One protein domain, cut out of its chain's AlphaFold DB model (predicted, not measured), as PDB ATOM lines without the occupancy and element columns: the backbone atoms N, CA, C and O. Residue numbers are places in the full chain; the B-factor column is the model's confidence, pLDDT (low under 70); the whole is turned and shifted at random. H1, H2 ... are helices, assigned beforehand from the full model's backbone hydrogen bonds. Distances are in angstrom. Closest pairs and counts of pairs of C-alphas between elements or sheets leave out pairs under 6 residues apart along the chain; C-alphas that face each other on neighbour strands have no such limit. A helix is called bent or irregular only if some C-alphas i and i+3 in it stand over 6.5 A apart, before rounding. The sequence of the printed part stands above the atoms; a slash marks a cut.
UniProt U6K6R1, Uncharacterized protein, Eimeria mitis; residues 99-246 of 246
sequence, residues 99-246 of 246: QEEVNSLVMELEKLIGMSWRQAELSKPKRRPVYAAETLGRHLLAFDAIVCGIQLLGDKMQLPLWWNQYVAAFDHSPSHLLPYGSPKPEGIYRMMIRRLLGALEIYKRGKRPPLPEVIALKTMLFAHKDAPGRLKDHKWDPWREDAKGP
ATOM      1  N   GLN A  99     -25.675 -42.522  59.595       93.38
ATOM      2  CA  GLN A  99     -25.130 -43.853  59.316       93.38
ATOM      3  C   GLN A  99     -26.181 -44.791  58.699       93.38
ATOM      4  O   GLN A  99     -25.850 -45.616  57.850       93.38
ATOM      5  N   GLU A 100     -27.444 -44.655  59.105       95.50
ATOM      6  CA  GLU A 100     -28.559 -45.436  58.570       95.50
ATOM      7  C   GLU A 100     -28.809 -45.125  57.089       95.50
ATOM      8  O   GLU A 100     -28.923 -46.044  56.277       95.50
ATOM      9  N   GLU A 101     -28.795 -43.845  56.708       93.25
ATOM     10  CA  GLU A 101     -28.933 -43.422  55.309       93.25
ATOM     11  C   GLU A 101     -27.760 -43.903  54.450       93.25
ATOM     12  O   GLU A 101     -27.970 -44.358  53.325       93.25
ATOM     13  N   VAL A 102     -26.531 -43.857  54.979       94.25
ATOM     14  CA  VAL A 102     -25.346 -44.384  54.281       94.25
ATOM     15  C   VAL A 102     -25.465 -45.894  54.069       94.25
ATOM     16  O   VAL A 102     -25.236 -46.368  52.957       94.25
ATOM     17  N   ASN A 103     -25.862 -46.650  55.096       94.12
ATOM     18  CA  ASN A 103     -26.052 -48.099  54.986       94.12
ATOM     19  C   ASN A 103     -27.152 -48.444  53.972       94.12
ATOM     20  O   ASN A 103     -26.971 -49.333  53.141       94.12
ATOM     21  N   SER A 104     -28.267 -47.710  54.005       95.25
ATOM     22  CA  SER A 104     -29.361 -47.859  53.044       95.25
ATOM     23  C   SER A 104     -28.887 -47.600  51.611       95.25
ATOM     24  O   SER A 104     -29.111 -48.422  50.721       95.25
ATOM     25  N   LEU A 105     -28.128 -46.520  51.399       94.75
ATOM     26  CA  LEU A 105     -27.537 -46.205  50.101       94.75
ATOM     27  C   LEU A 105     -26.605 -47.317  49.600       94.75
ATOM     28  O   LEU A 105     -26.670 -47.668  48.420       94.75
ATOM     29  N   VAL A 106     -25.744 -47.867  50.464       95.69
ATOM     30  CA  VAL A 106     -24.828 -48.958  50.089       95.69
ATOM     31  C   VAL A 106     -25.615 -50.192  49.653       95.69
ATOM     32  O   VAL A 106     -25.376 -50.683  48.552       95.69
ATOM     33  N   MET A 107     -26.605 -50.630  50.439       95.88
ATOM     34  CA  MET A 107     -27.447 -51.783  50.087       95.88
ATOM     35  C   MET A 107     -28.164 -51.591  48.745       95.88
ATOM     36  O   MET A 107     -28.273 -52.514  47.935       95.88
ATOM     37  N   GLU A 108     -28.666 -50.388  48.485       96.25
ATOM     38  CA  GLU A 108     -29.351 -50.071  47.236       96.25
ATOM     39  C   GLU A 108     -28.402 -50.034  46.027       96.25
ATOM     40  O   GLU A 108     -28.731 -50.545  44.949       96.25
ATOM     41  N   LEU A 109     -27.189 -49.501  46.199       96.75
ATOM     42  CA  LEU A 109     -26.141 -49.550  45.176       96.75
ATOM     43  C   LEU A 109     -25.709 -50.985  44.879       96.75
ATOM     44  O   LEU A 109     -25.553 -51.356  43.716       96.75
ATOM     45  N   GLU A 110     -25.557 -51.799  45.912       95.88
ATOM     46  CA  GLU A 110     -25.234 -53.217  45.826       95.88
ATOM     47  C   GLU A 110     -26.282 -53.986  45.006       95.88
ATOM     48  O   GLU A 110     -25.945 -54.671  44.030       95.88
ATOM     49  N   LYS A 111     -27.572 -53.796  45.314       96.38
ATOM     50  CA  LYS A 111     -28.682 -54.353  44.522       96.38
ATOM     51  C   LYS A 111     -28.632 -53.878  43.068       96.38
ATOM     52  O   LYS A 111     -28.786 -54.687  42.148       96.38
ATOM     53  N   LEU A 112     -28.403 -52.583  42.838       96.44
ATOM     54  CA  LEU A 112     -28.287 -51.999  41.498       96.44
ATOM     55  C   LEU A 112     -27.129 -52.622  40.698       96.44
ATOM     56  O   LEU A 112     -27.306 -52.959  39.520       96.44
ATOM     57  N   ILE A 113     -25.964 -52.812  41.321       97.25
ATOM     58  CA  ILE A 113     -24.797 -53.469  40.717       97.25
ATOM     59  C   ILE A 113     -25.162 -54.903  40.327       97.25
ATOM     60  O   ILE A 113     -25.030 -55.258  39.154       97.25
ATOM     61  N   GLY A 114     -25.701 -55.697  41.257       96.12
ATOM     62  CA  GLY A 114     -26.075 -57.090  40.996       96.12
ATOM     63  C   GLY A 114     -27.115 -57.237  39.879       96.12
ATOM     64  O   GLY A 114     -26.949 -58.047  38.961       96.12
ATOM     65  N   MET A 115     -28.166 -56.411  39.895       95.94
ATOM     66  CA  MET A 115     -29.207 -56.426  38.862       95.94
ATOM     67  C   MET A 115     -28.672 -56.014  37.489       95.94
ATOM     68  O   MET A 115     -28.951 -56.682  36.489       95.94
ATOM     69  N   SER A 116     -27.911 -54.919  37.422       96.38
ATOM     70  CA  SER A 116     -27.383 -54.408  36.152       96.38
ATOM     71  C   SER A 116     -26.319 -55.330  35.555       96.38
ATOM     72  O   SER A 116     -26.328 -55.537  34.341       96.38
ATOM     73  N   TRP A 117     -25.477 -55.948  36.387       96.81
ATOM     74  CA  TRP A 117     -24.514 -56.966  35.967       96.81
ATOM     75  C   TRP A 117     -25.239 -58.173  35.371       96.81
ATOM     76  O   TRP A 117     -25.029 -58.508  34.203       96.81
ATOM     77  N   ARG A 118     -26.170 -58.780  36.119       95.00
ATOM     78  CA  ARG A 118     -26.935 -59.939  35.633       95.00
ATOM     79  C   ARG A 118     -27.687 -59.617  34.343       95.00
ATOM     80  O   ARG A 118     -27.762 -60.440  33.432       95.00
ATOM     81  N   GLN A 119     -28.240 -58.410  34.240       93.94
ATOM     82  CA  GLN A 119     -28.892 -57.964  33.018       93.94
ATOM     83  C   GLN A 119     -27.905 -57.880  31.846       93.94
ATOM     84  O   GLN A 119     -28.277 -58.275  30.740       93.94
ATOM     85  N   ALA A 120     -26.688 -57.378  32.056       93.69
ATOM     86  CA  ALA A 120     -25.668 -57.282  31.013       93.69
ATOM     87  C   ALA A 120     -25.258 -58.668  30.493       93.69
ATOM     88  O   ALA A 120     -25.262 -58.879  29.281       93.69
ATOM     89  N   GLU A 121     -25.040 -59.636  31.387       92.81
ATOM     90  CA  GLU A 121     -24.685 -61.017  31.020       92.81
ATOM     91  C   GLU A 121     -25.780 -61.720  30.211       92.81
ATOM     92  O   GLU A 121     -25.507 -62.439  29.248       92.81
ATOM     93  N   LEU A 122     -27.044 -61.498  30.578       90.56
ATOM     94  CA  LEU A 122     -28.186 -62.100  29.889       90.56
ATOM     95  C   LEU A 122     -28.568 -61.357  28.600       90.56
ATOM     96  O   LEU A 122     -29.322 -61.881  27.768       90.56
ATOM     97  N   SER A 123     -28.090 -60.126  28.418       87.00
ATOM     98  CA  SER A 123     -28.490 -59.278  27.302       87.00
ATOM     99  C   SER A 123     -27.794 -59.690  26.013       87.00
ATOM    100  O   SER A 123     -26.630 -59.396  25.767       87.00
ATOM    101  N   LYS A 124     -28.560 -60.297  25.104       85.12
ATOM    102  CA  LYS A 124     -28.102 -60.512  23.728       85.12
ATOM    103  C   LYS A 124     -28.109 -59.185  22.954       85.12
ATOM    104  O   LYS A 124     -29.109 -58.458  23.030       85.12
ATOM    105  N   PRO A 125     -27.074 -58.885  22.145       77.31
ATOM    106  CA  PRO A 125     -27.048 -57.693  21.305       77.31
ATOM    107  C   PRO A 125     -28.288 -57.615  20.409       77.31
ATOM    108  O   PRO A 125     -28.565 -58.503  19.598       77.31
ATOM    109  N   LYS A 126     -29.060 -56.536  20.549       81.94
ATOM    110  CA  LYS A 126     -30.253 -56.308  19.728       81.94
ATOM    111  C   LYS A 126     -29.867 -55.538  18.472       81.94
ATOM    112  O   LYS A 126     -29.385 -54.415  18.547       81.94
ATOM    113  N   ARG A 127     -30.157 -56.111  17.300       82.50
ATOM    114  CA  ARG A 127     -29.798 -55.517  15.995       82.50
ATOM    115  C   ARG A 127     -30.615 -54.280  15.608       82.50
ATOM    116  O   ARG A 127     -30.227 -53.551  14.701       82.50
ATOM    117  N   ARG A 128     -31.776 -54.052  16.236       88.31
ATOM    118  CA  ARG A 128     -32.610 -52.876  15.937       88.31
ATOM    119  C   ARG A 128     -32.116 -51.669  16.745       88.31
ATOM    120  O   ARG A 128     -32.120 -51.762  17.974       88.31
ATOM    121  N   PRO A 129     -31.797 -50.527  16.100       91.00
ATOM    122  CA  PRO A 129     -31.253 -49.352  16.785       91.00
ATOM    123  C   PRO A 129     -32.100 -48.851  17.958       91.00
ATOM    124  O   PRO A 129     -31.551 -48.502  18.992       91.00
ATOM    125  N   VAL A 130     -33.433 -48.877  17.849       92.25
ATOM    126  CA  VAL A 130     -34.320 -48.447  18.946       92.25
ATOM    127  C   VAL A 130     -34.105 -49.262  20.227       92.25
ATOM    128  O   VAL A 130     -34.019 -48.695  21.310       92.25
ATOM    129  N   TYR A 131     -33.937 -50.583  20.117       92.12
ATOM    130  CA  TYR A 131     -33.721 -51.429  21.289       92.12
ATOM    131  C   TYR A 131     -32.281 -51.379  21.799       92.12
ATOM    132  O   TYR A 131     -32.056 -51.561  22.995       92.12
ATOM    133  N   ALA A 132     -31.314 -51.155  20.908       92.50
ATOM    134  CA  ALA A 132     -29.934 -50.901  21.304       92.50
ATOM    135  C   ALA A 132     -29.844 -49.601  22.117       92.50
ATOM    136  O   ALA A 132     -29.313 -49.620  23.221       92.50
ATOM    137  N   ALA A 133     -30.453 -48.515  21.629       94.50
ATOM    138  CA  ALA A 133     -30.542 -47.244  22.344       94.50
ATOM    139  C   ALA A 133     -31.225 -47.400  23.712       94.50
ATOM    140  O   ALA A 133     -30.722 -46.896  24.707       94.50
ATOM    141  N   GLU A 134     -32.322 -48.159  23.786       94.69
ATOM    142  CA  GLU A 134     -33.009 -48.446  25.053       94.69
ATOM    143  C   GLU A 134     -32.130 -49.220  26.052       94.69
ATOM    144  O   GLU A 134     -32.133 -48.934  27.248       94.69
ATOM    145  N   THR A 135     -31.384 -50.218  25.570       94.31
ATOM    146  CA  THR A 135     -30.513 -51.051  26.417       94.31
ATOM    147  C   THR A 135     -29.328 -50.234  26.928       94.31
ATOM    148  O   THR A 135     -29.075 -50.204  28.129       94.31
ATOM    149  N   LEU A 136     -28.667 -49.489  26.038       95.44
ATOM    150  CA  LEU A 136     -27.576 -48.584  26.399       95.44
ATOM    151  C   LEU A 136     -28.041 -47.455  27.323       95.44
ATOM    152  O   LEU A 136     -27.307 -47.077  28.227       95.44
ATOM    153  N   GLY A 137     -29.258 -46.941  27.131       95.81
ATOM    154  CA  GLY A 137     -29.854 -45.948  28.019       95.81
ATOM    155  C   GLY A 137     -30.000 -46.473  29.445       95.81
ATOM    156  O   GLY A 137     -29.619 -45.792  30.388       95.81
ATOM    157  N   ARG A 138     -30.453 -47.720  29.618       95.31
ATOM    158  CA  ARG A 138     -30.505 -48.361  30.943       95.31
ATOM    159  C   ARG A 138     -29.125 -48.538  31.565       95.31
ATOM    160  O   ARG A 138     -28.962 -48.253  32.747       95.31
ATOM    161  N   HIS A 139     -28.136 -48.959  30.776       96.50
ATOM    162  CA  HIS A 139     -26.761 -49.057  31.262       96.50
ATOM    163  C   HIS A 139     -26.237 -47.684  31.695       96.50
ATOM    164  O   HIS A 139     -25.675 -47.575  32.776       96.50
ATOM    165  N   LEU A 140     -26.482 -46.623  30.915       97.50
ATOM    166  CA  LEU A 140     -26.081 -45.257  31.261       97.50
ATOM    167  C   LEU A 140     -26.631 -44.834  32.629       97.50
ATOM    168  O   LEU A 140     -25.890 -44.272  33.426       97.50
ATOM    169  N   LEU A 141     -27.912 -45.105  32.899       96.75
ATOM    170  CA  LEU A 141     -28.551 -44.747  34.169       96.75
ATOM    171  C   LEU A 141     -27.947 -45.516  35.347       96.75
ATOM    172  O   LEU A 141     -27.661 -44.910  36.376       96.75
ATOM    173  N   ALA A 142     -27.714 -46.821  35.180       97.31
ATOM    174  CA  ALA A 142     -27.060 -47.635  36.200       97.31
ATOM    175  C   ALA A 142     -25.633 -47.134  36.479       97.31
ATOM    176  O   ALA A 142     -25.282 -46.895  37.629       97.31
ATOM    177  N   PHE A 143     -24.838 -46.896  35.432       97.94
ATOM    178  CA  PHE A 143     -23.477 -46.377  35.564       97.94
ATOM    179  C   PHE A 143     -23.425 -44.977  36.188       97.94
ATOM    180  O   PHE A 143     -22.558 -44.743  37.023       97.94
ATOM    181  N   ASP A 144     -24.325 -44.055  35.821       97.75
ATOM    182  CA  ASP A 144     -24.378 -42.714  36.431       97.75
ATOM    183  C   ASP A 144     -24.665 -42.816  37.931       97.75
ATOM    184  O   ASP A 144     -23.933 -42.223  38.719       97.75
ATOM    185  N   ALA A 145     -25.651 -43.623  38.336       96.75
ATOM    186  CA  ALA A 145     -25.967 -43.838  39.748       96.75
ATOM    187  C   ALA A 145     -24.806 -44.494  40.516       96.75
ATOM    188  O   ALA A 145     -24.410 -43.995  41.569       96.75
ATOM    189  N   ILE A 146     -24.207 -45.557  39.967       97.88
ATOM    190  CA  ILE A 146     -23.082 -46.261  40.597       97.88
ATOM    191  C   ILE A 146     -21.864 -45.342  40.722       97.88
ATOM    192  O   ILE A 146     -21.270 -45.264  41.792       97.88
ATOM    193  N   VAL A 147     -21.495 -44.609  39.669       97.81
ATOM    194  CA  VAL A 147     -20.341 -43.696  39.721       97.81
ATOM    195  C   VAL A 147     -20.603 -42.503  40.641       97.81
ATOM    196  O   VAL A 147     -19.677 -42.084  41.331       97.81
ATOM    197  N   CYS A 148     -21.836 -41.996  40.734       96.81
ATOM    198  CA  CYS A 148     -22.182 -41.013  41.765       96.81
ATOM    199  C   CYS A 148     -21.998 -41.599  43.177       96.81
ATOM    200  O   CYS A 148     -21.394 -40.950  44.026       96.81
ATOM    201  N   GLY A 149     -22.438 -42.841  43.405       96.38
ATOM    202  CA  GLY A 149     -22.216 -43.554  44.667       96.38
ATOM    203  C   GLY A 149     -20.732 -43.738  44.999       96.38
ATOM    204  O   GLY A 149     -20.306 -43.457  46.114       96.38
ATOM    205  N   ILE A 150     -19.918 -44.111  44.009       96.62
ATOM    206  CA  ILE A 150     -18.456 -44.213  44.127       96.62
ATOM    207  C   ILE A 150     -17.833 -42.865  44.504       96.62
ATOM    208  O   ILE A 150     -16.964 -42.816  45.366       96.62
ATOM    209  N   GLN A 151     -18.256 -41.771  43.867       96.38
ATOM    210  CA  GLN A 151     -17.738 -40.434  44.171       96.38
ATOM    211  C   GLN A 151     -18.101 -39.985  45.588       96.38
ATOM    212  O   GLN A 151     -17.305 -39.299  46.224       96.38
ATOM    213  N   LEU A 152     -19.279 -40.378  46.074       95.31
ATOM    214  CA  LEU A 152     -19.754 -40.040  47.410       95.31
ATOM    215  C   LEU A 152     -19.062 -40.865  48.505       95.31
ATOM    216  O   LEU A 152     -18.669 -40.315  49.528       95.31
ATOM    217  N   LEU A 153     -18.909 -42.174  48.293       95.12
ATOM    218  CA  LEU A 153     -18.384 -43.120  49.288       95.12
ATOM    219  C   LEU A 153     -16.855 -43.298  49.210       95.12
ATOM    220  O   LEU A 153     -16.232 -43.779  50.160       95.12
ATOM    221  N   GLY A 154     -16.239 -42.917  48.089       95.56
ATOM    222  CA  GLY A 154     -14.797 -42.971  47.866       95.56
ATOM    223  C   GLY A 154     -14.217 -44.380  48.014       95.56
ATOM    224  O   GLY A 154     -14.760 -45.365  47.508       95.56
ATOM    225  N   ASP A 155     -13.107 -44.479  48.748       95.44
ATOM    226  CA  ASP A 155     -12.348 -45.723  48.928       95.44
ATOM    227  C   ASP A 155     -13.132 -46.821  49.664       95.44
ATOM    228  O   ASP A 155     -12.796 -48.004  49.563       95.44
ATOM    229  N   LYS A 156     -14.217 -46.461  50.366       93.88
ATOM    230  CA  LYS A 156     -15.065 -47.417  51.094       93.88
ATOM    231  C   LYS A 156     -15.776 -48.411  50.174       93.88
ATOM    232  O   LYS A 156     -16.119 -49.495  50.627       93.88
ATOM    233  N   MET A 157     -15.924 -48.090  48.888       94.56
ATOM    234  CA  MET A 157     -16.534 -48.979  47.888       94.56
ATOM    235  C   MET A 157     -15.602 -50.094  47.382       94.56
ATOM    236  O   MET A 157     -16.040 -50.931  46.590       94.56
ATOM    237  N   GLN A 158     -14.320 -50.099  47.776       95.56
ATOM    238  CA  GLN A 158     -13.346 -51.155  47.448       95.56
ATOM    239  C   GLN A 158     -13.310 -51.542  45.951       95.56
ATOM    240  O   GLN A 158     -13.205 -52.714  45.587       95.56
ATOM    241  N   LEU A 159     -13.369 -50.539  45.063       95.88
ATOM    242  CA  LEU A 159     -13.445 -50.714  43.602       95.88
ATOM    243  C   LEU A 159     -12.458 -51.736  43.017       95.88
ATOM    244  O   LEU A 159     -12.880 -52.492  42.137       95.88
ATOM    245  N   PRO A 160     -11.174 -51.795  43.444       96.81
ATOM    246  CA  PRO A 160     -10.209 -52.727  42.860       96.81
ATOM    247  C   PRO A 160     -10.638 -54.199  42.911       96.81
ATOM    248  O   PRO A 160     -10.180 -54.979  42.079       96.81
ATOM    249  N   LEU A 161     -11.520 -54.573  43.844       96.50
ATOM    250  CA  LEU A 161     -11.969 -55.954  44.017       96.50
ATOM    251  C   LEU A 161     -12.974 -56.405  42.950       96.50
ATOM    252  O   LEU A 161     -12.976 -57.574  42.573       96.50
ATOM    253  N   TRP A 162     -13.818 -55.499  42.445       96.25
ATOM    254  CA  TRP A 162     -14.988 -55.884  41.643       96.25
ATOM    255  C   TRP A 162     -15.193 -55.055  40.370       96.25
ATOM    256  O   TRP A 162     -15.762 -55.561  39.403       96.25
ATOM    257  N   TRP A 163     -14.705 -53.809  40.311       97.50
ATOM    258  CA  TRP A 163     -15.040 -52.872  39.231       97.50
ATOM    259  C   TRP A 163     -14.686 -53.412  37.843       97.50
ATOM    260  O   TRP A 163     -15.505 -53.371  36.927       97.50
ATOM    261  N   ASN A 164     -13.485 -53.978  37.695       96.81
ATOM    262  CA  ASN A 164     -13.016 -54.529  36.421       96.81
ATOM    263  C   ASN A 164     -13.864 -55.719  35.942       96.81
ATOM    264  O   ASN A 164     -14.063 -55.879  34.741       96.81
ATOM    265  N   GLN A 165     -14.377 -56.534  36.867       96.44
ATOM    266  CA  GLN A 165     -15.249 -57.663  36.540       96.44
ATOM    267  C   GLN A 165     -16.629 -57.161  36.114       96.44
ATOM    268  O   GLN A 165     -17.140 -57.568  35.072       96.44
ATOM    269  N   TYR A 166     -17.171 -56.198  36.865       96.69
ATOM    270  CA  TYR A 166     -18.436 -55.552  36.542       96.69
ATOM    271  C   TYR A 166     -18.404 -54.927  35.146       96.69
ATOM    272  O   TYR A 166     -19.235 -55.263  34.308       96.69
ATOM    273  N   VAL A 167     -17.416 -54.075  34.834       97.19
ATOM    274  CA  VAL A 167     -17.340 -53.415  33.515       97.19
ATOM    275  C   VAL A 167     -17.093 -54.392  32.365       97.19
ATOM    276  O   VAL A 167     -17.526 -54.113  31.243       97.19
ATOM    277  N   ALA A 168     -16.430 -55.525  32.620       95.50
ATOM    278  CA  ALA A 168     -16.176 -56.555  31.615       95.50
ATOM    279  C   ALA A 168     -17.462 -57.251  31.141       95.50
ATOM    280  O   ALA A 168     -17.512 -57.700  29.995       95.50
ATOM    281  N   ALA A 169     -18.518 -57.277  31.962       95.44
ATOM    282  CA  ALA A 169     -19.825 -57.802  31.564       95.44
ATOM    283  C   ALA A 169     -20.509 -56.953  30.471       95.44
ATOM    284  O   ALA A 169     -21.423 -57.416  29.789       95.44
ATOM    285  N   PHE A 170     -20.066 -55.708  30.270       94.56
ATOM    286  CA  PHE A 170     -20.674 -54.766  29.338       94.56
ATOM    287  C   PHE A 170     -19.889 -54.670  28.018       94.56
ATOM    288  O   PHE A 170     -19.152 -53.701  27.775       94.56
ATOM    289  N   ASP A 171     -20.084 -55.646  27.123       87.12
ATOM    290  CA  ASP A 171     -19.596 -55.553  25.739       87.12
ATOM    291  C   ASP A 171     -20.448 -54.557  24.932       87.12
ATOM    292  O   ASP A 171     -21.579 -54.823  24.520       87.12
ATOM    293  N   HIS A 172     -19.876 -53.378  24.706       83.19
ATOM    294  CA  HIS A 172     -20.495 -52.275  23.979       83.19
ATOM    295  C   HIS A 172     -19.859 -52.055  22.599       83.19
ATOM    296  O   HIS A 172     -19.919 -50.948  22.060       83.19
ATOM    297  N   SER A 173     -19.248 -53.091  22.016       84.75
ATOM    298  CA  SER A 173     -18.569 -53.004  20.720       84.75
ATOM    299  C   SER A 173     -19.460 -52.344  19.647       84.75
ATOM    300  O   SER A 173     -20.499 -52.905  19.271       84.75
ATOM    301  N   PRO A 174     -19.077 -51.166  19.103       79.56
ATOM    302  CA  PRO A 174     -19.905 -50.425  18.148       79.56
ATOM    303  C   PRO A 174     -20.250 -51.232  16.891       79.56
ATOM    304  O   PRO A 174     -21.325 -51.056  16.315       79.56
ATOM    305  N   SER A 175     -19.362 -52.148  16.491       81.56
ATOM    306  CA  SER A 175     -19.527 -53.067  15.360       81.56
ATOM    307  C   SER A 175     -20.767 -53.957  15.484       81.56
ATOM    308  O   SER A 175     -21.416 -54.241  14.478       81.56
ATOM    309  N   HIS A 176     -21.132 -54.364  16.704       80.31
ATOM    310  CA  HIS A 176     -22.288 -55.228  16.954       80.31
ATOM    311  C   HIS A 176     -23.615 -54.461  16.897       80.31
ATOM    312  O   HIS A 176     -24.648 -55.025  16.530       80.31
ATOM    313  N   LEU A 177     -23.593 -53.172  17.248       80.81
ATOM    314  CA  LEU A 177     -24.795 -52.343  17.385       80.81
ATOM    315  C   LEU A 177     -25.099 -51.517  16.133       80.81
ATOM    316  O   LEU A 177     -26.260 -51.206  15.854       80.81
ATOM    317  N   LEU A 178     -24.067 -51.155  15.371       81.44
ATOM    318  CA  LEU A 178     -24.160 -50.286  14.204       81.44
ATOM    319  C   LEU A 178     -23.489 -50.964  13.001       81.44
ATOM    320  O   LEU A 178     -22.335 -50.656  12.702       81.44
ATOM    321  N   PRO A 179     -24.192 -51.851  12.266       75.44
ATOM    322  CA  PRO A 179     -23.629 -52.436  11.056       75.44
ATOM    323  C   PRO A 179     -23.230 -51.324  10.074       75.44
ATOM    324  O   PRO A 179     -24.025 -50.420   9.769       75.44
ATOM    325  N   TYR A 180     -21.969 -51.389   9.639       70.81
ATOM    326  CA  TYR A 180     -21.367 -50.512   8.636       70.81
ATOM    327  C   TYR A 180     -22.082 -50.720   7.294       70.81
ATOM    328  O   TYR A 180     -22.359 -51.854   6.917       70.81
ATOM    329  N   GLY A 181     -22.373 -49.639   6.561       66.25
ATOM    330  CA  GLY A 181     -22.719 -49.759   5.137       66.25
ATOM    331  C   GLY A 181     -24.071 -49.220   4.675       66.25
ATOM    332  O   GLY A 181     -24.405 -49.407   3.511       66.25
ATOM    333  N   SER A 182     -24.851 -48.517   5.504       59.38
ATOM    334  CA  SER A 182     -25.989 -47.750   4.973       59.38
ATOM    335  C   SER A 182     -25.607 -46.271   4.818       59.38
ATOM    336  O   SER A 182     -25.522 -45.598   5.845       59.38
ATOM    337  N   PRO A 183     -25.450 -45.728   3.594       63.09
ATOM    338  CA  PRO A 183     -25.173 -44.304   3.330       63.09
ATOM    339  C   PRO A 183     -26.375 -43.384   3.630       63.09
ATOM    340  O   PRO A 183     -26.505 -42.295   3.081       63.09
ATOM    341  N   LYS A 184     -27.305 -43.836   4.476       69.12
ATOM    342  CA  LYS A 184     -28.494 -43.076   4.852       69.12
ATOM    343  C   LYS A 184     -28.117 -41.988   5.864       69.12
ATOM    344  O   LYS A 184     -27.200 -42.222   6.656       69.12
ATOM    345  N   PRO A 185     -28.855 -40.859   5.883       65.75
ATOM    346  CA  PRO A 185     -28.739 -39.860   6.937       65.75
ATOM    347  C   PRO A 185     -28.723 -40.538   8.304       65.75
ATOM    348  O   PRO A 185     -29.442 -41.522   8.525       65.75
ATOM    349  N   GLU A 186     -27.878 -40.046   9.205       72.88
ATOM    350  CA  GLU A 186     -27.740 -40.603  10.540       72.88
ATOM    351  C   GLU A 186     -29.077 -40.499  11.279       72.88
ATOM    352  O   GLU A 186     -29.473 -39.443  11.758       72.88
ATOM    353  N   GLY A 187     -29.818 -41.609  11.321       88.31
ATOM    354  CA  GLY A 187     -31.076 -41.660  12.054       88.31
ATOM    355  C   GLY A 187     -30.835 -41.347  13.528       88.31
ATOM    356  O   GLY A 187     -29.810 -41.745  14.084       88.31
ATOM    357  N   ILE A 188     -31.802 -40.692  14.172       91.06
ATOM    358  CA  ILE A 188     -31.673 -40.196  15.549       91.06
ATOM    359  C   ILE A 188     -31.184 -41.258  16.548       91.06
ATOM    360  O   ILE A 188     -30.346 -40.974  17.398       91.06
ATOM    361  N   TYR A 189     -31.611 -42.516  16.388       92.00
ATOM    362  CA  TYR A 189     -31.144 -43.626  17.218       92.00
ATOM    363  C   TYR A 189     -29.668 -43.970  17.013       92.00
ATOM    364  O   TYR A 189     -29.008 -44.348  17.971       92.00
ATOM    365  N   ARG A 190     -29.120 -43.847  15.796       91.56
ATOM    366  CA  ARG A 190     -27.689 -44.099  15.549       91.56
ATOM    367  C   ARG A 190     -26.828 -43.037  16.228       91.56
ATOM    368  O   ARG A 190     -25.868 -43.399  16.903       91.56
ATOM    369  N   MET A 191     -27.228 -41.771  16.115       93.56
ATOM    370  CA  MET A 191     -26.591 -40.658  16.823       93.56
ATOM    371  C   MET A 191     -26.661 -40.861  18.341       93.56
ATOM    372  O   MET A 191     -25.640 -40.782  19.025       93.56
ATOM    373  N   MET A 192     -27.845 -41.196  18.867       95.00
ATOM    374  CA  MET A 192     -28.047 -41.472  20.291       95.00
ATOM    375  C   MET A 192     -27.158 -42.628  20.773       95.00
ATOM    376  O   MET A 192     -26.459 -42.475  21.769       95.00
ATOM    377  N   ILE A 193     -27.116 -43.750  20.042       94.44
ATOM    378  CA  ILE A 193     -26.246 -44.895  20.354       94.44
ATOM    379  C   ILE A 193     -24.782 -44.459  20.431       94.44
ATOM    380  O   ILE A 193     -24.115 -44.789  21.402       94.44
ATOM    381  N   ARG A 194     -24.274 -43.702  19.450       94.31
ATOM    382  CA  ARG A 194     -22.869 -43.258  19.452       94.31
ATOM    383  C   ARG A 194     -22.534 -42.408  20.676       94.31
ATOM    384  O   ARG A 194     -21.501 -42.643  21.299       94.31
ATOM    385  N   ARG A 195     -23.409 -41.467  21.045       96.88
ATOM    386  CA  ARG A 195     -23.212 -40.635  22.245       96.88
ATOM    387  C   ARG A 195     -23.267 -41.461  23.531       96.88
ATOM    388  O   ARG A 195     -22.393 -41.314  24.378       96.88
ATOM    389  N   LEU A 196     -24.231 -42.380  23.641       97.00
ATOM    390  CA  LEU A 196     -24.339 -43.298  24.783       97.00
ATOM    391  C   LEU A 196     -23.088 -44.168  24.931       97.00
ATOM    392  O   LEU A 196     -22.574 -44.304  26.036       97.00
ATOM    393  N   LEU A 197     -22.574 -44.716  23.828       96.19
ATOM    394  CA  LEU A 197     -21.331 -45.489  23.820       96.19
ATOM    395  C   LEU A 197     -20.146 -44.643  24.296       96.19
ATOM    396  O   LEU A 197     -19.407 -45.079  25.173       96.19
ATOM    397  N   GLY A 198     -20.005 -43.418  23.783       96.31
ATOM    398  CA  GLY A 198     -18.958 -42.494  24.222       96.31
ATOM    399  C   GLY A 198     -19.010 -42.207  25.726       96.31
ATOM    400  O   GLY A 198     -17.984 -42.275  26.400       96.31
ATOM    401  N   ALA A 199     -20.202 -41.955  26.274       97.81
ATOM    402  CA  ALA A 199     -20.385 -41.733  27.707       97.81
ATOM    403  C   ALA A 199     -20.098 -42.993  28.541       97.81
ATOM    404  O   ALA A 199     -19.420 -42.910  29.564       97.81
ATOM    405  N   LEU A 200     -20.560 -44.166  28.097       97.62
ATOM    406  CA  LEU A 200     -20.321 -45.440  28.780       97.62
ATOM    407  C   LEU A 200     -18.833 -45.795  28.845       97.62
ATOM    408  O   LEU A 200     -18.381 -46.314  29.860       97.62
ATOM    409  N   GLU A 201     -18.049 -45.469  27.818       97.00
ATOM    410  CA  GLU A 201     -16.595 -45.668  27.850       97.00
ATOM    411  C   GLU A 201     -15.882 -44.754  28.861       97.00
ATOM    412  O   GLU A 201     -14.843 -45.132  29.407       97.00
ATOM    413  N   ILE A 202     -16.437 -43.575  29.164       97.88
ATOM    414  CA  ILE A 202     -15.946 -42.728  30.263       97.88
ATOM    415  C   ILE A 202     -16.346 -43.344  31.607       97.88
ATOM    416  O   ILE A 202     -15.488 -43.496  32.480       97.88
ATOM    417  N   TYR A 203     -17.605 -43.772  31.743       97.94
ATOM    418  CA  TYR A 203     -18.101 -44.420  32.957       97.94
ATOM    419  C   TYR A 203     -17.305 -45.662  33.329       97.94
ATOM    420  O   TYR A 203     -16.902 -45.776  34.480       97.94
ATOM    421  N   LYS A 204     -16.986 -46.539  32.371       97.12
ATOM    422  CA  LYS A 204     -16.169 -47.746  32.594       97.12
ATOM    423  C   LYS A 204     -14.803 -47.464  33.228       97.12
ATOM    424  O   LYS A 204     -14.236 -48.340  33.872       97.12
ATOM    425  N   ARG A 205     -14.274 -46.243  33.097       96.94
ATOM    426  CA  ARG A 205     -13.020 -45.810  33.742       96.94
ATOM    427  C   ARG A 205     -13.221 -45.335  35.188       96.94
ATOM    428  O   ARG A 205     -12.310 -44.727  35.744       96.94
ATOM    429  N   GLY A 206     -14.408 -45.539  35.761       95.81
ATOM    430  CA  GLY A 206     -14.794 -45.038  37.081       95.81
ATOM    431  C   GLY A 206     -14.973 -43.517  37.123       95.81
ATOM    432  O   GLY A 206     -14.872 -42.919  38.188       95.81
ATOM    433  N   LYS A 207     -15.179 -42.863  35.970       97.38
ATOM    434  CA  LYS A 207     -15.294 -41.400  35.867       97.38
ATOM    435  C   LYS A 207     -16.660 -40.993  35.347       97.38
ATOM    436  O   LYS A 207     -17.216 -41.640  34.466       97.38
ATOM    437  N   ARG A 208     -17.172 -39.869  35.840       97.69
ATOM    438  CA  ARG A 208     -18.409 -39.283  35.328       97.69
ATOM    439  C   ARG A 208     -18.123 -38.452  34.064       97.69
ATOM    440  O   ARG A 208     -17.180 -37.657  34.084       97.69
ATOM    441  N   PRO A 209     -18.889 -38.611  32.966       98.25
ATOM    442  CA  PRO A 209     -18.844 -37.704  31.822       98.25
ATOM    443  C   PRO A 209     -19.160 -36.255  32.228       98.25
ATOM    444  O   PRO A 209     -19.730 -36.027  33.298       98.25
ATOM    445  N   PRO A 210     -18.846 -35.262  31.374       97.44
ATOM    446  CA  PRO A 210     -19.218 -33.874  31.626       97.44
ATOM    447  C   PRO A 210     -20.716 -33.739  31.921       97.44
ATOM    448  O   PRO A 210     -21.542 -34.276  31.182       97.44
ATOM    449  N   LEU A 211     -21.070 -32.992  32.970       95.56
ATOM    450  CA  LEU A 211     -22.463 -32.827  33.402       95.56
ATOM    451  C   LEU A 211     -23.413 -32.398  32.263       95.56
ATOM    452  O   LEU A 211     -24.471 -33.018  32.138       95.56
ATOM    453  N   PRO A 212     -23.054 -31.443  31.374       96.38
ATOM    454  CA  PRO A 212     -23.912 -31.081  30.245       96.38
ATOM    455  C   PRO A 212     -24.205 -32.254  29.299       96.38
ATOM    456  O   PRO A 212     -25.306 -32.350  28.761       96.38
ATOM    457  N   GLU A 213     -23.250 -33.172  29.120       97.56
ATOM    458  CA  GLU A 213     -23.440 -34.363  28.285       97.56
ATOM    459  C   GLU A 213     -24.387 -35.363  28.956       97.56
ATOM    460  O   GLU A 213     -25.273 -35.900  28.294       97.56
ATOM    461  N   VAL A 214     -24.251 -35.581  30.269       96.69
ATOM    462  CA  VAL A 214     -25.152 -36.466  31.028       96.69
ATOM    463  C   VAL A 214     -26.589 -35.945  30.983       96.69
ATOM    464  O   VAL A 214     -27.507 -36.722  30.712       96.69
ATOM    465  N   ILE A 215     -26.782 -34.636  31.184       94.75
ATOM    466  CA  ILE A 215     -28.098 -33.989  31.081       94.75
ATOM    467  C   ILE A 215     -28.652 -34.173  29.667       94.75
ATOM    468  O   ILE A 215     -29.737 -34.725  29.511       94.75
ATOM    469  N   ALA A 216     -27.883 -33.821  28.632       95.62
ATOM    470  CA  ALA A 216     -28.327 -33.957  27.246       95.62
ATOM    471  C   ALA A 216     -28.711 -35.404  26.884       95.62
ATOM    472  O   ALA A 216     -29.701 -35.622  26.181       95.62
ATOM    473  N   LEU A 217     -27.965 -36.402  27.369       96.50
ATOM    474  CA  LEU A 217     -28.285 -37.819  27.171       96.50
ATOM    475  C   LEU A 217     -29.586 -38.218  27.870       96.50
ATOM    476  O   LEU A 217     -30.433 -38.848  27.239       96.50
ATOM    477  N   LYS A 218     -29.783 -37.821  29.131       95.50
ATOM    478  CA  LYS A 218     -31.034 -38.086  29.861       95.50
ATOM    479  C   LYS A 218     -32.228 -37.406  29.189       95.50
ATOM    480  O   LYS A 218     -33.245 -38.059  28.960       95.50
ATOM    481  N   THR A 219     -32.089 -36.153  28.757       94.44
ATOM    482  CA  THR A 219     -33.128 -35.442  27.995       94.44
ATOM    483  C   THR A 219     -33.468 -36.174  26.693       94.44
ATOM    484  O   THR A 219     -34.644 -36.368  26.382       94.44
ATOM    485  N   MET A 220     -32.466 -36.658  25.949       95.12
ATOM    486  CA  MET A 220     -32.686 -37.471  24.744       95.12
ATOM    487  C   MET A 220     -33.407 -38.796  25.032       95.12
ATOM    488  O   MET A 220     -34.200 -39.251  24.206       95.12
ATOM    489  N   LEU A 221     -33.127 -39.421  26.178       95.50
ATOM    490  CA  LEU A 221     -33.710 -40.701  26.578       95.50
ATOM    491  C   LEU A 221     -35.155 -40.578  27.076       95.50
ATOM    492  O   LEU A 221     -35.939 -41.488  26.816       95.50
ATOM    493  N   PHE A 222     -35.504 -39.486  27.764       94.56
ATOM    494  CA  PHE A 222     -36.794 -39.357  28.455       94.56
ATOM    495  C   PHE A 222     -37.740 -38.316  27.865       94.56
ATOM    496  O   PHE A 222     -38.946 -38.559  27.827       94.56
ATOM    497  N   ALA A 223     -37.219 -37.170  27.426       91.06
ATOM    498  CA  ALA A 223     -38.022 -36.006  27.044       91.06
ATOM    499  C   ALA A 223     -38.151 -35.830  25.523       91.06
ATOM    500  O   ALA A 223     -39.038 -35.127  25.043       91.06
ATOM    501  N   HIS A 224     -37.285 -36.467  24.731       92.12
ATOM    502  CA  HIS A 224     -37.346 -36.344  23.279       92.12
ATOM    503  C   HIS A 224     -38.539 -37.115  22.685       92.12
ATOM    504  O   HIS A 224     -38.823 -38.250  23.072       92.12
ATOM    505  N   LYS A 225     -39.189 -36.556  21.654       92.25
ATOM    506  CA  LYS A 225     -40.310 -37.204  20.933       92.25
ATOM    507  C   LYS A 225     -39.973 -38.616  20.426       92.25
ATOM    508  O   LYS A 225     -40.815 -39.515  20.424       92.25
ATOM    509  N   ASP A 226     -38.710 -38.824  20.066       92.38
ATOM    510  CA  ASP A 226     -38.170 -40.087  19.551       92.38
ATOM    511  C   ASP A 226     -37.532 -40.968  20.641       92.38
ATOM    512  O   ASP A 226     -36.788 -41.897  20.319       92.38
ATOM    513  N   ALA A 227     -37.811 -40.709  21.924       92.88
ATOM    514  CA  ALA A 227     -37.324 -41.525  23.034       92.88
ATOM    515  C   ALA A 227     -37.614 -43.032  22.812       92.88
ATOM    516  O   ALA A 227     -38.673 -43.388  22.268       92.88
ATOM    517  N   PRO A 228     -36.692 -43.938  23.193       92.75
ATOM    518  CA  PRO A 228     -36.910 -45.378  23.081       92.75
ATOM    519  C   PRO A 228     -38.142 -45.838  23.873       92.75
ATOM    520  O   PRO A 228     -38.419 -45.328  24.953       92.75
ATOM    521  N   GLY A 229     -38.870 -46.828  23.342       89.94
ATOM    522  CA  GLY A 229     -40.220 -47.193  23.793       89.94
ATOM    523  C   GLY A 229     -40.381 -47.354  25.307       89.94
ATOM    524  O   GLY A 229     -41.175 -46.635  25.897       89.94
ATOM    525  N   ARG A 230     -39.596 -48.222  25.957       91.88
ATOM    526  CA  ARG A 230     -39.743 -48.471  27.412       91.88
ATOM    527  C   ARG A 230     -39.326 -47.305  28.311       91.88
ATOM    528  O   ARG A 230     -39.583 -47.326  29.509       91.88
ATOM    529  N   LEU A 231     -38.643 -46.303  27.761       91.62
ATOM    530  CA  LEU A 231     -38.284 -45.085  28.493       91.62
ATOM    531  C   LEU A 231     -39.401 -44.032  28.419       91.62
ATOM    532  O   LEU A 231     -39.352 -43.029  29.126       91.62
ATOM    533  N   LYS A 232     -40.446 -44.286  27.621       92.62
ATOM    534  CA  LYS A 232     -41.681 -43.491  27.582       92.62
ATOM    535  C   LYS A 232     -42.724 -43.938  28.604       92.62
ATOM    536  O   LYS A 232     -43.725 -43.253  28.763       92.62
ATOM    537  N   ASP A 233     -42.501 -45.053  29.297       93.31
ATOM    538  CA  ASP A 233     -43.422 -45.543  30.325       93.31
ATOM    539  C   ASP A 233     -43.603 -44.493  31.434       93.31
ATOM    540  O   ASP A 233     -42.638 -43.817  31.798       93.31
ATOM    541  N   HIS A 234     -44.816 -44.378  31.987       93.88
ATOM    542  CA  HIS A 234     -45.214 -43.369  32.989       93.88
ATOM    543  C   HIS A 234     -44.302 -43.319  34.225       93.88
ATOM    544  O   HIS A 234     -44.100 -42.278  34.832       93.88
ATOM    545  N   LYS A 235     -43.656 -44.433  34.570       91.81
ATOM    546  CA  LYS A 235     -42.678 -44.484  35.662       91.81
ATOM    547  C   LYS A 235     -41.474 -43.548  35.489       91.81
ATOM    548  O   LYS A 235     -40.760 -43.274  36.445       91.81
ATOM    549  N   TRP A 236     -41.233 -43.083  34.265       92.81
ATOM    550  CA  TRP A 236     -40.195 -42.108  33.937       92.81
ATOM    551  C   TRP A 236     -40.725 -40.670  33.874       92.81
ATOM    552  O   TRP A 236     -39.960 -39.765  33.548       92.81
ATOM    553  N   ASP A 237     -42.005 -40.439  34.177       91.38
ATOM    554  CA  ASP A 237     -42.587 -39.095  34.227       91.38
ATOM    555  C   ASP A 237     -41.858 -38.174  35.211       91.38
ATOM    556  O   ASP A 237     -41.554 -37.058  34.798       91.38
ATOM    557  N   PRO A 238     -41.432 -38.613  36.418       90.88
ATOM    558  CA  PRO A 238     -40.653 -37.747  37.309       90.88
ATOM    559  C   PRO A 238     -39.402 -37.153  36.641       90.88
ATOM    560  O   PRO A 238     -39.113 -35.973  36.797       90.88
ATOM    561  N   TRP A 239     -38.707 -37.938  35.810       87.88
ATOM    562  CA  TRP A 239     -37.536 -37.479  35.055       87.88
ATOM    563  C   TRP A 239     -37.894 -36.523  33.911       87.88
ATOM    564  O   TRP A 239     -37.081 -35.684  33.524       87.88
ATOM    565  N   ARG A 240     -39.090 -36.662  33.329       91.81
ATOM    566  CA  ARG A 240     -39.584 -35.750  32.290       91.81
ATOM    567  C   ARG A 240     -40.006 -34.412  32.867       91.81
ATOM    568  O   ARG A 240     -39.767 -33.401  32.215       91.81
ATOM    569  N   GLU A 241     -40.633 -34.415  34.037       90.50
ATOM    570  CA  GLU A 241     -41.032 -33.189  34.725       90.50
ATOM    571  C   GLU A 241     -39.804 -32.402  35.188       90.50
ATOM    572  O   GLU A 241     -39.714 -31.214  34.898       90.50
ATOM    573  N   ASP A 242     -38.801 -33.071  35.767       83.50
ATOM    574  CA  ASP A 242     -37.532 -32.435  36.155       83.50
ATOM    575  C   ASP A 242     -36.817 -31.778  34.955       83.50
ATOM    576  O   ASP A 242     -36.300 -30.663  35.028       83.50
ATOM    577  N   ALA A 243     -36.874 -32.418  33.782       82.00
ATOM    578  CA  ALA A 243     -36.282 -31.886  32.556       82.00
ATOM    579  C   ALA A 243     -36.985 -30.633  31.996       82.00
ATOM    580  O   ALA A 243     -36.407 -29.971  31.129       82.00
ATOM    581  N   LYS A 244     -38.212 -30.308  32.433       84.50
ATOM    582  CA  LYS A 244     -38.909 -29.081  32.002       84.50
ATOM    583  C   LYS A 244     -38.335 -27.827  32.666       84.50
ATOM    584  O   LYS A 244     -38.541 -26.741  32.131       84.50
ATOM    585  N   GLY A 245     -37.566 -27.991  33.745       75.44
ATOM    586  CA  GLY A 245     -37.100 -26.886  34.573       75.44
ATOM    587  C   GLY A 245     -38.238 -26.235  35.376       75.44
ATOM    588  O   GLY A 245     -39.408 -26.561  35.155       75.44
ATOM    589  N   PRO A 246     -37.898 -25.365  36.343       64.94
ATOM    590  CA  PRO A 246     -38.869 -24.558  37.082       64.94
ATOM    591  C   PRO A 246     -39.572 -23.510  36.206       64.94
ATOM    592  O   PRO A 246     -38.972 -23.060  35.201       64.94
TER     593      PRO A 246
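AT A GLANCE: This is residues 99 to 246 of the 246 residues of an uncharacterized protein of Eimeria mitis (UniProt U6K6R1). The long helix H2 makes the core, with H1 folded back along one side of it and H5 packed side by side with its first part on another. H6 crosses H5, and H7 packs on the end of H6, while the stretch with the short H3 and H4 runs back past H1, H2 and H5. Here are 148 printed residues with seven named helices, H1 to H7 in chain order, and no named strand; the class is all helix. The whole is compact, with a radius of gyration of the C-alphas of 16.0 A and spans of 54 by 39 by 26 A, and the loop of residues 180 to 186 sticks out.

IN THESE COORDINATES: Find C-alpha 99 at (-25.130, -43.853, 59.316); from there H1, residues 99 to 122, runs 34.8 A. H2, residues 129 to 157, begins at C-alpha 129 at (-31.253, -49.352, 16.785) and runs 34.4 A, with a kink of 71 degrees near residue 151; it is irregular, with C-alphas 152 and 155 9.5 A apart. Next come H3, residues 163 to 168, and H4, residues 174 to 177. H5, residues 188 to 203, runs 22.5 A, and H6, residues 211 to 222, runs 16.5 A. H7, residues 234 to 242, is irregular, with C-alphas 235 and 238 7.2 A apart, and ends at C-alpha 242 at (-37.532, -32.435, 36.155).

HOW THE PARTS SIT: Look first at H2, H5 and H6, a bundle of three helices. H2 and H5 touch, the closest C-alphas being those of Ala 133 and Ile 193, 5.3 A apart, at a shallow tilt of 20 degrees, the same way. H5, with residues 192 to 199 alone, touches H6 in a helical hairpin, C-alphas Leu 196 and Leu 217 closest at 7.2 A. H2 and H6 are close but not clearly touching, C-alphas Gly 137 and Leu 221 closest at 6.7 A. H1 and H2 form a helical hairpin, touching with residues 109 to 116 and 139 to 149 alone; C-alphas Leu 109 and Ile 146 are closest at 6.4 A, and the tilt of 35.3 degrees is only just steep. H6, with residues 219 to 222 alone, touches H7, C-alphas Phe 222 and Arg 240 closest at 6.0 A, also a helical hairpin. H3 is near H1, C-alphas Trp 117 and Tyr 166 closest at 6.3 A; H4 is near H2 and H5. H1 and H5 are apart. Every O i to N i+4 pair is within hydrogen-bond range in H1, H3, H5 and H6, against 22 of 25 in H2 and 3 of 5 in H7; H4 is too short for such a pair.

THE WHOLE: The two C-alphas farthest apart are those of Gln 99 and Pro 183, 56.0 A. The printed part has no cut, and the link from H6 to H7 is long. Mean pLDDT of the printed part is 91.8; look for values under 70 at residues 181 to 185 and residue 246.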